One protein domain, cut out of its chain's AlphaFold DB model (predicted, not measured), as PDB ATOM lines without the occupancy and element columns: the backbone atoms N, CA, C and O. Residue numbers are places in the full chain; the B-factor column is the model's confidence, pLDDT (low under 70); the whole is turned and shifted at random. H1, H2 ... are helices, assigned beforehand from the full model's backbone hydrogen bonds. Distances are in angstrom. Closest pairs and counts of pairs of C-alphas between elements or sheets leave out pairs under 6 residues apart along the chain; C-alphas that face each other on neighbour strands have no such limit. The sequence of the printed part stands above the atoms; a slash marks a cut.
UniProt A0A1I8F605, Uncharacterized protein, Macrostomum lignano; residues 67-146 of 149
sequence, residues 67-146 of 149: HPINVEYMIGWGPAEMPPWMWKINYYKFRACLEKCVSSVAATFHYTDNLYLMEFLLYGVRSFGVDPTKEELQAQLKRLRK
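What this domain is: This is residues 67 to 146 of the 149 residues of an uncharacterized protein of Macrostomum lignano (UniProt A0A1I8F605). A loose, drawn-out chain with little regular structure: H2 at one end, a long unnamed stretch, residues 90 to 114, that loops back past H1 towards H3, and H4 at the other end. The printed part has 80 residues, with four named helices in the order H1, H2, H3, H4 and no named strand; the class is all helix, with 31 residues in named elements. It is loose, with a radius of gyration of the C-alphas of 16.6 A, and elongated, spanning 47 by 27 by 24 A.

Where its parts are: H1 is residues 71 to 74, beginning at C-alpha 71 (167.218, 125.822, 134.428). H2 is residues 84 to 89. H3, residues 115 to 124, is 12.5 A long. H4, residues 134 to 144, is 15.7 A long and ends at C-alpha 144 (178.086, 139.208, 157.213).

How they stand to each other: The four helices are apart from one another. In H2, H3 and H4 every O i to N i+4 pair is within hydrogen-bond range; H1 is too short for such a pair.

The domain as a whole: The C-alphas farthest apart, of Lys 88 and Arg 145, are 48.3 A apart. The printed part has no cut. The link from H2 to H3 is long. Residues 125 to 135 stand free. Residues 137, 140 to 141 and 144 to 146 have pLDDT under 70.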
ATOM      1  N   HIS A  67     159.171 126.327 137.915       92.94
ATOM      2  CA  HIS A  67     159.666 125.501 136.814       92.94
ATOM      3  C   HIS A  67     159.832 124.034 137.243       92.94
ATOM      4  O   HIS A  67     160.603 123.756 138.163       92.94
ATOM      5  N   PRO A  68     159.144 123.076 136.591       92.06
ATOM      6  CA  PRO A  68     159.130 121.670 137.009       92.06
ATOM      7  C   PRO A  68     160.357 120.862 136.572       92.06
ATOM      8  O   PRO A  68     160.437 119.667 136.849       92.06
ATOM      9  N   ILE A  69     161.303 121.506 135.892       91.19
ATOM     10  CA  ILE A  69     162.583 120.949 135.454       91.19
ATOM     11  C   ILE A  69     163.696 121.980 135.702       91.19
ATOM     12  O   ILE A  69     163.416 123.122 136.082       91.19
ATOM     13  N   ASN A  70     164.951 121.574 135.519       91.44
ATOM     14  CA  ASN A  70     166.122 122.411 135.773       91.44
ATOM     15  C   ASN A  70     166.273 123.549 134.756       91.44
ATOM     16  O   ASN A  70     165.744 123.510 133.641       91.44
ATOM     17  N   VAL A  71     167.037 124.565 135.165       90.50
ATOM     18  CA  VAL A  71     167.218 125.822 134.428       90.50
ATOM     19  C   VAL A  71     167.691 125.616 132.987       90.50
ATOM     20  O   VAL A  71     167.159 126.267 132.095       90.50
ATOM     21  N   GLU A  72     168.608 124.676 132.737       90.62
ATOM     22  CA  GLU A  72     169.178 124.421 131.406       90.62
ATOM     23  C   GLU A  72     168.103 124.070 130.374       90.62
ATOM     24  O   GLU A  72     168.074 124.643 129.285       90.62
ATOM     25  N   TYR A  73     167.165 123.185 130.720       91.06
ATOM     26  CA  TYR A  73     166.065 122.853 129.817       91.06
ATOM     27  C   TYR A  73     165.097 124.021 129.650       91.06
ATOM     28  O   TYR A  73     164.620 124.244 128.538       91.06
ATOM     29  N   MET A  74     164.823 124.785 130.715       90.50
ATOM     30  CA  MET A  74     163.943 125.956 130.620       90.50
ATOM     31  C   MET A  74     164.502 127.003 129.650       90.50
ATOM     32  O   MET A  74     163.742 127.551 128.857       90.50
ATOM     33  N   ILE A  75     165.819 127.226 129.641       91.00
ATOM     34  CA  ILE A  75     166.468 128.202 128.748       91.00
ATOM     35  C   ILE A  75     166.881 127.620 127.382       91.00
ATOM     36  O   ILE A  75     167.513 128.297 126.572       91.00
ATOM     37  N   GLY A  76     166.528 126.363 127.096       89.50
ATOM     38  CA  GLY A  76     166.809 125.714 125.810       89.50
ATOM     39  C   GLY A  76     168.271 125.309 125.609       89.50
ATOM     40  O   GLY A  76     168.707 125.163 124.472       89.50
ATOM     41  N   TRP A  77     169.023 125.157 126.696       89.81
ATOM     42  CA  TRP A  77     170.417 124.695 126.723       89.81
ATOM     43  C   TRP A  77     170.560 123.278 127.289       89.81
ATOM     44  O   TRP A  77     171.671 122.802 127.500       89.81
ATOM     45  N   GLY A  78     169.441 122.599 127.546       83.94
ATOM     46  CA  GLY A  78     169.454 121.206 127.965       83.94
ATOM     47  C   GLY A  78     170.117 120.306 126.910       83.94
ATOM     48  O   GLY A  78     170.054 120.602 125.715       83.94
ATOM     49  N   PRO A  79     170.711 119.172 127.321       83.81
ATOM     50  CA  PRO A  79     171.383 118.236 126.413       83.81
ATOM     51  C   PRO A  79     170.424 117.519 125.446       83.81
ATOM     52  O   PRO A  79     170.869 116.796 124.556       83.81
ATOM     53  N   ALA A  80     169.113 117.688 125.631       85.62
ATOM     54  CA  ALA A  80     168.065 117.122 124.803       85.62
ATOM     55  C   ALA A  80     166.915 118.122 124.628       85.62
ATOM     56  O   ALA A  80     166.808 119.120 125.346       85.62
ATOM     57  N   GLU A  81     166.024 117.820 123.685       84.50
ATOM     58  CA  GLU A  81     164.791 118.578 123.504       84.50
ATOM     59  C   GLU A  81     163.919 118.561 124.765       84.50
ATOM     60  O   GLU A  81     163.946 117.635 125.583       84.50
ATOM     61  N   MET A  82     163.105 119.605 124.905       85.00
ATOM     62  CA  MET A  82     162.167 119.738 126.010       85.00
ATOM     63  C   MET A  82     161.201 118.543 126.055       85.00
ATOM     64  O   MET A  82     160.605 118.213 125.025       85.00
ATOM     65  N   PRO A  83     160.987 117.914 127.228       85.81
ATOM     66  CA  PRO A  83     160.162 116.719 127.314       85.81
ATOM     67  C   PRO A  83     158.752 116.922 126.722       85.81
ATOM     68  O   PRO A  83     158.059 117.866 127.114       85.81
ATOM     69  N   PRO A  84     158.260 116.023 125.843       86.88
ATOM     70  CA  PRO A  84     156.967 116.200 125.170       86.88
ATOM     71  C   PRO A  84     155.774 116.348 126.121       86.88
ATOM     72  O   PRO A  84     154.790 117.022 125.806       86.88
ATOM     73  N   TRP A  85     155.851 115.741 127.312       86.50
ATOM     74  CA  TRP A  85     154.802 115.854 128.324       86.50
ATOM     75  C   TRP A  85     154.581 117.299 128.772       86.50
ATOM     76  O   TRP A  85     153.444 117.660 129.068       86.50
ATOM     77  N   MET A  86     155.622 118.137 128.760       85.94
ATOM     78  CA  MET A  86     155.558 119.524 129.215       85.94
ATOM     79  C   MET A  86     154.579 120.333 128.366       85.94
ATOM     80  O   MET A  86     153.700 121.018 128.884       85.94
ATOM     81  N   TRP A  87     154.639 120.145 127.048       83.50
ATOM     82  CA  TRP A  87     153.693 120.736 126.110       83.50
ATOM     83  C   TRP A  87     152.278 120.190 126.268       83.50
ATOM     84  O   TRP A  87     151.309 120.930 126.087       83.50
ATOM     85  N   LYS A  88     152.130 118.907 126.613       86.06
ATOM     86  CA  LYS A  88     150.824 118.252 126.745       86.06
ATOM     87  C   LYS A  88     150.063 118.725 127.984       86.06
ATOM     88  O   LYS A  88     148.876 119.023 127.874       86.06
ATOM     89  N   ILE A  89     150.733 118.798 129.135       85.56
ATOM     90  CA  ILE A  89     150.073 118.996 130.436       85.56
ATOM     91  C   ILE A  89     150.110 120.438 130.943       85.56
ATOM     92  O   ILE A  89     149.298 120.792 131.798       85.56
ATOM     93  N   ASN A  90     151.005 121.287 130.425       87.19
ATOM     94  CA  ASN A  90     151.016 122.687 130.830       87.19
ATOM     95  C   ASN A  90     149.781 123.419 130.301       87.19
ATOM     96  O   ASN A  90     149.438 123.344 129.111       87.19
ATOM     97  N   TYR A  91     149.143 124.153 131.214       89.19
ATOM     98  CA  TYR A  91     148.011 125.021 130.914       89.19
ATOM     99  C   TYR A  91     148.439 126.151 129.970       89.19
ATOM    100  O   TYR A  91     147.853 126.326 128.904       89.19
ATOM    101  N   TYR A  92     149.529 126.845 130.312       89.75
ATOM    102  CA  TYR A  92     150.192 127.798 129.429       89.75
ATOM    103  C   TYR A  92     151.294 127.098 128.647       89.75
ATOM    104  O   TYR A  92     152.154 126.434 129.222       89.75
ATOM    105  N   LYS A  93     151.254 127.204 127.319       86.94
ATOM    106  CA  LYS A  93     152.268 126.571 126.477       86.94
ATOM    107  C   LYS A  93     153.587 127.317 126.639       86.94
ATOM    108  O   LYS A  93     153.645 128.524 126.427       86.94
ATOM    109  N   PHE A  94     154.619 126.578 127.025       85.88
ATOM    110  CA  PHE A  94     155.946 127.101 127.313       85.88
ATOM    111  C   PHE A  94     156.911 126.682 126.214       85.88
ATOM    112  O   PHE A  94     156.985 125.497 125.907       85.88
ATOM    113  N   ARG A  95     157.686 127.631 125.684       83.81
ATOM    114  CA  ARG A  95     158.770 127.367 124.734       83.81
ATOM    115  C   ARG A  95     160.108 127.713 125.371       83.81
ATOM    116  O   ARG A  95     160.305 128.856 125.769       83.81
ATOM    117  N   ALA A  96     161.029 126.758 125.382       88.19
ATOM    118  CA  ALA A  96     162.395 126.998 125.823       88.19
ATOM    119  C   ALA A  96     163.128 127.971 124.885       88.19
ATOM    120  O   ALA A  96     163.081 127.798 123.662       88.19
ATOM    121  N   CYS A  97     163.812 128.971 125.441       87.31
ATOM    122  CA  CYS A  97     164.737 129.838 124.705       87.31
ATOM    123  C   CYS A  97     165.706 130.564 125.644       87.31
ATOM    124  O   CYS A  97     165.457 130.679 126.835       87.31
ATOM    125  N   LEU A  98     166.811 131.091 125.122       83.94
ATOM    126  CA  LEU A  98     167.820 131.709 125.987       83.94
ATOM    127  C   LEU A  98     167.324 133.009 126.643       83.94
ATOM    128  O   LEU A  98     167.610 133.279 127.805       83.94
ATOM    129  N   GLU A  99     166.553 133.805 125.906       85.31
ATOM    130  CA  GLU A  99     166.065 135.101 126.368       85.31
ATOM    131  C   GLU A  99     164.540 135.115 126.460       85.31
ATOM    132  O   GLU A  99     163.855 134.657 125.550       85.31
ATOM    133  N   LYS A 100     164.005 135.706 127.535       84.25
ATOM    134  CA  LYS A 100     162.571 136.021 127.698       84.25
ATOM    135  C   LYS A 100     161.593 134.830 127.622       84.25
ATOM    136  O   LYS A 100     160.428 135.053 127.311       84.25
ATOM    137  N   CYS A 101     162.000 133.595 127.931       86.56
ATOM    138  CA  CYS A 101     161.040 132.516 128.255       86.56
ATOM    139  C   CYS A 101     160.807 132.359 129.760       86.56
ATOM    140  O   CYS A 101     159.709 132.011 130.185       86.56
ATOM    141  N   VAL A 102     161.839 132.616 130.561       91.25
ATOM    142  CA  VAL A 102     161.820 132.497 132.015       91.25
ATOM    143  C   VAL A 102     161.748 133.895 132.611       91.25
ATOM    144  O   VAL A 102     162.427 134.814 132.146       91.25
ATOM    145  N   SER A 103     160.917 134.058 133.638       93.25
ATOM    146  CA  SER A 103     160.781 135.329 134.340       93.25
ATOM    147  C   SER A 103     162.100 135.754 134.992       93.25
ATOM    148  O   SER A 103     162.776 134.945 135.630       93.25
ATOM    149  N   SER A 104     162.429 137.048 134.937       90.06
ATOM    150  CA  SER A 104     163.559 137.616 135.693       90.06
ATOM    151  C   SER A 104     163.362 137.552 137.212       90.06
ATOM    152  O   SER A 104     164.309 137.738 137.971       90.06
ATOM    153  N   VAL A 105     162.136 137.266 137.658       91.19
ATOM    154  CA  VAL A 105     161.761 137.028 139.057       91.19
ATOM    155  C   VAL A 105     161.265 135.590 139.252       91.19
ATOM    156  O   VAL A 105     160.279 135.340 139.953       91.19
ATOM    157  N   ALA A 106     161.939 134.635 138.603       92.88
ATOM    158  CA  ALA A 106     161.732 133.205 138.802       92.88
ATOM    159  C   ALA A 106     161.825 132.821 140.290       92.88
ATOM    160  O   ALA A 106     162.713 133.267 141.012       92.88
ATOM    161  N   ALA A 107     160.899 131.977 140.739       93.44
ATOM    162  CA  ALA A 107     160.790 131.537 142.125       93.44
ATOM    163  C   ALA A 107     161.485 130.191 142.374       93.44
ATOM    164  O   ALA A 107     162.116 130.024 143.415       93.44
ATOM    165  N   THR A 108     161.358 129.226 141.458       93.50
ATOM    166  CA  THR A 108     161.859 127.856 141.665       93.50
ATOM    167  C   THR A 108     162.334 127.203 140.371       93.50
ATOM    168  O   THR A 108     161.804 127.484 139.298       93.50
ATOM    169  N   PHE A 109     163.292 126.282 140.491       93.12
ATOM    170  CA  PHE A 109     163.672 125.324 139.451       93.12
ATOM    171  C   PHE A 109     163.815 123.941 140.086       93.12
ATOM    172  O   PHE A 109     164.428 123.803 141.145       93.12
ATOM    173  N   HIS A 110     163.240 122.919 139.458       93.00
ATOM    174  CA  HIS A 110     163.376 121.539 139.921       93.00
ATOM    175  C   HIS A 110     164.730 120.941 139.499       93.00
ATOM    176  O   HIS A 110     165.416 121.506 138.652       93.00
ATOM    177  N   TYR A 111     165.131 119.804 140.079       91.25
ATOM    178  CA  TYR A 111     166.379 119.089 139.738       91.25
ATOM    179  C   TYR A 111     167.645 119.970 139.705       91.25
ATOM    180  O   TYR A 111     168.529 119.766 138.880       91.25
ATOM    181  N   THR A 112     167.721 120.973 140.583       87.69
ATOM    182  CA  THR A 112     168.865 121.890 140.663       87.69
ATOM    183  C   THR A 112     169.753 121.499 141.841       87.69
ATOM    184  O   THR A 112     169.356 121.623 142.997       87.69
ATOM    185  N   ASP A 113     170.953 121.021 141.542       87.12
ATOM    186  CA  ASP A 113     171.987 120.586 142.492       87.12
ATOM    187  C   ASP A 113     172.979 121.706 142.857       87.12
ATOM    188  O   ASP A 113     173.573 121.715 143.934       87.12
ATOM    189  N   ASN A 114     173.102 122.711 141.994       87.50
ATOM    190  CA  ASN A 114     174.102 123.772 142.075       87.50
ATOM    191  C   ASN A 114     173.632 125.035 142.829       87.50
ATOM    192  O   ASN A 114     174.008 126.155 142.479       87.50
ATOM    193  N   LEU A 115     172.830 124.884 143.891       89.06
ATOM    194  CA  LEU A 115     172.235 126.021 144.617       89.06
ATOM    195  C   LEU A 115     173.280 127.006 145.175       89.06
ATOM    196  O   LEU A 115     173.103 128.216 145.058       89.06
ATOM    197  N   TYR A 116     174.396 126.512 145.724       89.00
ATOM    198  CA  TYR A 116     175.471 127.376 146.237       89.00
ATOM    199  C   TYR A 116     176.249 128.085 145.129       89.00
ATOM    200  O   TYR A 116     176.650 129.234 145.302       89.00
ATOM    201  N   LEU A 117     176.443 127.427 143.984       89.19
ATOM    202  CA  LEU A 117     177.041 128.064 142.815       89.19
ATOM    203  C   LEU A 117     176.127 129.182 142.305       89.19
ATOM    204  O   LEU A 117     176.609 130.274 142.025       89.19
ATOM    205  N   MET A 118     174.814 128.949 142.245       86.62
ATOM    206  CA  MET A 118     173.845 129.985 141.884       86.62
ATOM    207  C   MET A 118     173.852 131.149 142.876       86.62
ATOM    208  O   MET A 118     173.889 132.297 142.449       86.62
ATOM    209  N   GLU A 119     173.869 130.887 144.187       86.25
ATOM    210  CA  GLU A 119     174.009 131.938 145.206       86.25
ATOM    211  C   GLU A 119     175.298 132.743 144.989       86.25
ATOM    212  O   GLU A 119     175.272 133.975 145.000       86.25
ATOM    213  N   PHE A 120     176.419 132.066 144.730       86.12
ATOM    214  CA  PHE A 120     177.685 132.730 144.446       86.12
ATOM    215  C   PHE A 120     177.617 133.577 143.170       86.12
ATOM    216  O   PHE A 120     178.018 134.733 143.201       86.12
ATOM    217  N   LEU A 121     177.071 133.065 142.069       86.75
ATOM    218  CA  LEU A 121     176.976 133.809 140.810       86.75
ATOM    219  C   LEU A 121     175.986 134.983 140.882       86.75
ATOM    220  O   LEU A 121     176.236 136.016 140.269       86.75
ATOM    221  N   LEU A 122     174.889 134.843 141.633       82.44
ATOM    222  CA  LEU A 122     173.858 135.878 141.767       82.44
ATOM    223  C   LEU A 122     174.213 136.950 142.803       82.44
ATOM    224  O   LEU A 122     173.840 138.109 142.632       82.44
ATOM    225  N   TYR A 123     174.890 136.576 143.891       82.00
ATOM    226  CA  TYR A 123     175.099 137.463 145.043       82.00
ATOM    227  C   TYR A 123     176.561 137.597 145.491       82.00
ATOM    228  O   TYR A 123     176.884 138.538 146.221       82.00
ATOM    229  N   GLY A 124     177.432 136.657 145.121       81.25
ATOM    230  CA  GLY A 124     178.839 136.609 145.542       81.25
ATOM    231  C   GLY A 124     179.820 137.207 144.530       81.25
ATOM    232  O   GLY A 124     180.797 137.846 144.926       81.25
ATOM    233  N   VAL A 125     179.560 137.033 143.235       84.19
ATOM    234  CA  VAL A 125     180.376 137.565 142.139       84.19
ATOM    235  C   VAL A 125     179.905 138.966 141.781       84.19
ATOM    236  O   VAL A 125     178.711 139.246 141.720       84.19
ATOM    237  N   ARG A 126     180.863 139.858 141.517       79.31
ATOM    238  CA  ARG A 126     180.604 141.181 140.948       79.31
ATOM    239  C   ARG A 126     181.202 141.251 139.558       79.31
ATOM    240  O   ARG A 126     182.348 140.845 139.355       79.31
ATOM    241  N   SER A 127     180.431 141.770 138.613       80.44
ATOM    242  CA  SER A 127     180.963 142.144 137.312       80.44
ATOM    243  C   SER A 127     182.007 143.243 137.491       80.44
ATOM    244  O   SER A 127     181.852 144.173 138.286       80.44
ATOM    245  N   PHE A 128     183.105 143.119 136.754       80.81
ATOM    246  CA  PHE A 128     184.132 144.147 136.729       80.81
ATOM    247  C   PHE A 128     183.535 145.469 136.220       80.81
ATOM    248  O   PHE A 128     182.843 145.481 135.203       80.81
ATOM    249  N   GLY A 129     183.797 146.569 136.929       80.50
ATOM    250  CA  GLY A 129     183.323 147.906 136.555       80.50
ATOM    251  C   GLY A 129     181.896 148.260 136.996       80.50
ATOM    252  O   GLY A 129     181.411 149.320 136.614       80.50
ATOM    253  N   VAL A 130     181.226 147.418 137.793       76.75
ATOM    254  CA  VAL A 130     179.942 147.764 138.426       76.75
ATOM    255  C   VAL A 130     180.181 148.088 139.898       76.75
ATOM    256  O   VAL A 130     180.439 147.196 140.711       76.75
ATOM    257  N   ASP A 131     180.112 149.377 140.236       74.62
ATOM    258  CA  ASP A 131     180.214 149.825 141.623       74.62
ATOM    259  C   ASP A 131     178.944 149.444 142.400       74.62
ATOM    260  O   ASP A 131     177.833 149.692 141.922       74.62
ATOM    261  N   PRO A 132     179.075 148.851 143.601       70.00
ATOM    262  CA  PRO A 132     177.923 148.509 144.419       70.00
ATOM    263  C   PRO A 132     177.179 149.778 144.835       70.00
ATOM    264  O   PRO A 132     177.776 150.751 145.309       70.00
ATOM    265  N   THR A 133     175.857 149.739 144.733       76.25
ATOM    266  CA  THR A 133     175.008 150.782 145.305       76.25
ATOM    267  C   THR A 133     175.162 150.814 146.828       76.25
ATOM    268  O   THR A 133     175.542 149.837 147.488       76.25
ATOM    269  N   LYS A 134     174.864 151.969 147.430       71.50
ATOM    270  CA  LYS A 134     174.990 152.164 148.881       71.50
ATOM    271  C   LYS A 134     174.082 151.199 149.653       71.50
ATOM    272  O   LYS A 134     174.453 150.728 150.730       71.50
ATOM    273  N   GLU A 135     172.919 150.881 149.093       74.00
ATOM    274  CA  GLU A 135     171.952 149.924 149.626       74.00
ATOM    275  C   GLU A 135     172.484 148.480 149.602       74.00
ATOM    276  O   GLU A 135     172.368 147.767 150.604       74.00
ATOM    277  N   GLU A 136     173.124 148.060 148.506       73.25
ATOM    278  CA  GLU A 136     173.729 146.725 148.372       73.25
ATOM    279  C   GLU A 136     174.852 146.517 149.387       73.25
ATOM    280  O   GLU A 136     174.916 145.482 150.060       73.25
ATOM    281  N   LEU A 137     175.681 147.545 149.586       67.75
ATOM    282  CA  LEU A 137     176.753 147.516 150.576       67.75
ATOM    283  C   LEU A 137     176.196 147.364 152.004       67.75
ATOM    284  O   LEU A 137     176.691 146.567 152.806       67.75
ATOM    285  N   GLN A 138     175.120 148.086 152.326       73.50
ATOM    286  CA  GLN A 138     174.461 147.992 153.632       73.50
ATOM    287  C   GLN A 138     173.798 146.628 153.866       73.50
ATOM    288  O   GLN A 138     173.828 146.111 154.991       73.50
ATOM    289  N   ALA A 139     173.208 146.030 152.831       72.44
ATOM    290  CA  ALA A 139     172.608 144.702 152.905       72.44
ATOM    291  C   ALA A 139     173.670 143.606 153.111       72.44
ATOM    292  O   ALA A 139     173.492 142.727 153.962       72.44
ATOM    293  N   GLN A 140     174.804 143.699 152.411       69.19
ATOM    294  CA  GLN A 140     175.934 142.778 152.568       69.19
ATOM    295  C   GLN A 140     176.538 142.842 153.976       69.19
ATOM    296  O   GLN A 140     176.708 141.808 154.625       69.19
ATOM    297  N   LEU A 141     176.765 144.047 154.510       68.06
ATOM    298  CA  LEU A 141     177.268 144.229 155.878       68.06
ATOM    299  C   LEU A 141     176.326 143.633 156.936       68.06
ATOM    300  O   LEU A 141     176.779 143.095 157.948       68.06
ATOM    301  N   LYS A 142     175.007 143.687 156.709       77.00
ATOM    302  CA  LYS A 142     174.017 143.051 157.595       77.00
ATOM    303  C   LYS A 142     174.032 141.524 157.498       77.00
ATOM    304  O   LYS A 142     173.821 140.878 158.523       77.00
ATOM    305  N   ARG A 143     174.271 140.949 156.312       72.56
ATOM    306  CA  ARG A 143     174.400 139.491 156.122       72.56
ATOM    307  C   ARG A 143     175.664 138.945 156.788       72.56
ATOM    308  O   ARG A 143     175.562 137.992 157.555       72.56
ATOM    309  N   LEU A 144     176.808 139.604 156.598       63.12
ATOM    310  CA  LEU A 144     178.086 139.208 157.213       63.12
ATOM    311  C   LEU A 144     178.045 139.243 158.748       63.12
ATOM    312  O   LEU A 144     178.644 138.405 159.408       63.12
ATOM    313  N   ARG A 145     177.283 140.172 159.336       65.56
ATOM    314  CA  ARG A 145     177.087 140.250 160.796       65.56
ATOM    315  C   ARG A 145     176.193 139.149 161.376       65.56
ATOM    316  O   ARG A 145     176.140 139.016 162.594       65.56
ATOM    317  N   LYS A 146     175.453 138.413 160.540       64.69
ATOM    318  CA  LYS A 146     174.487 137.387 160.966       64.69
ATOM    319  C   LYS A 146     174.963 135.953 160.739       64.69
ATOM    320  O   LYS A 146     174.281 135.041 161.197       64.69
TER     321      LYS A 146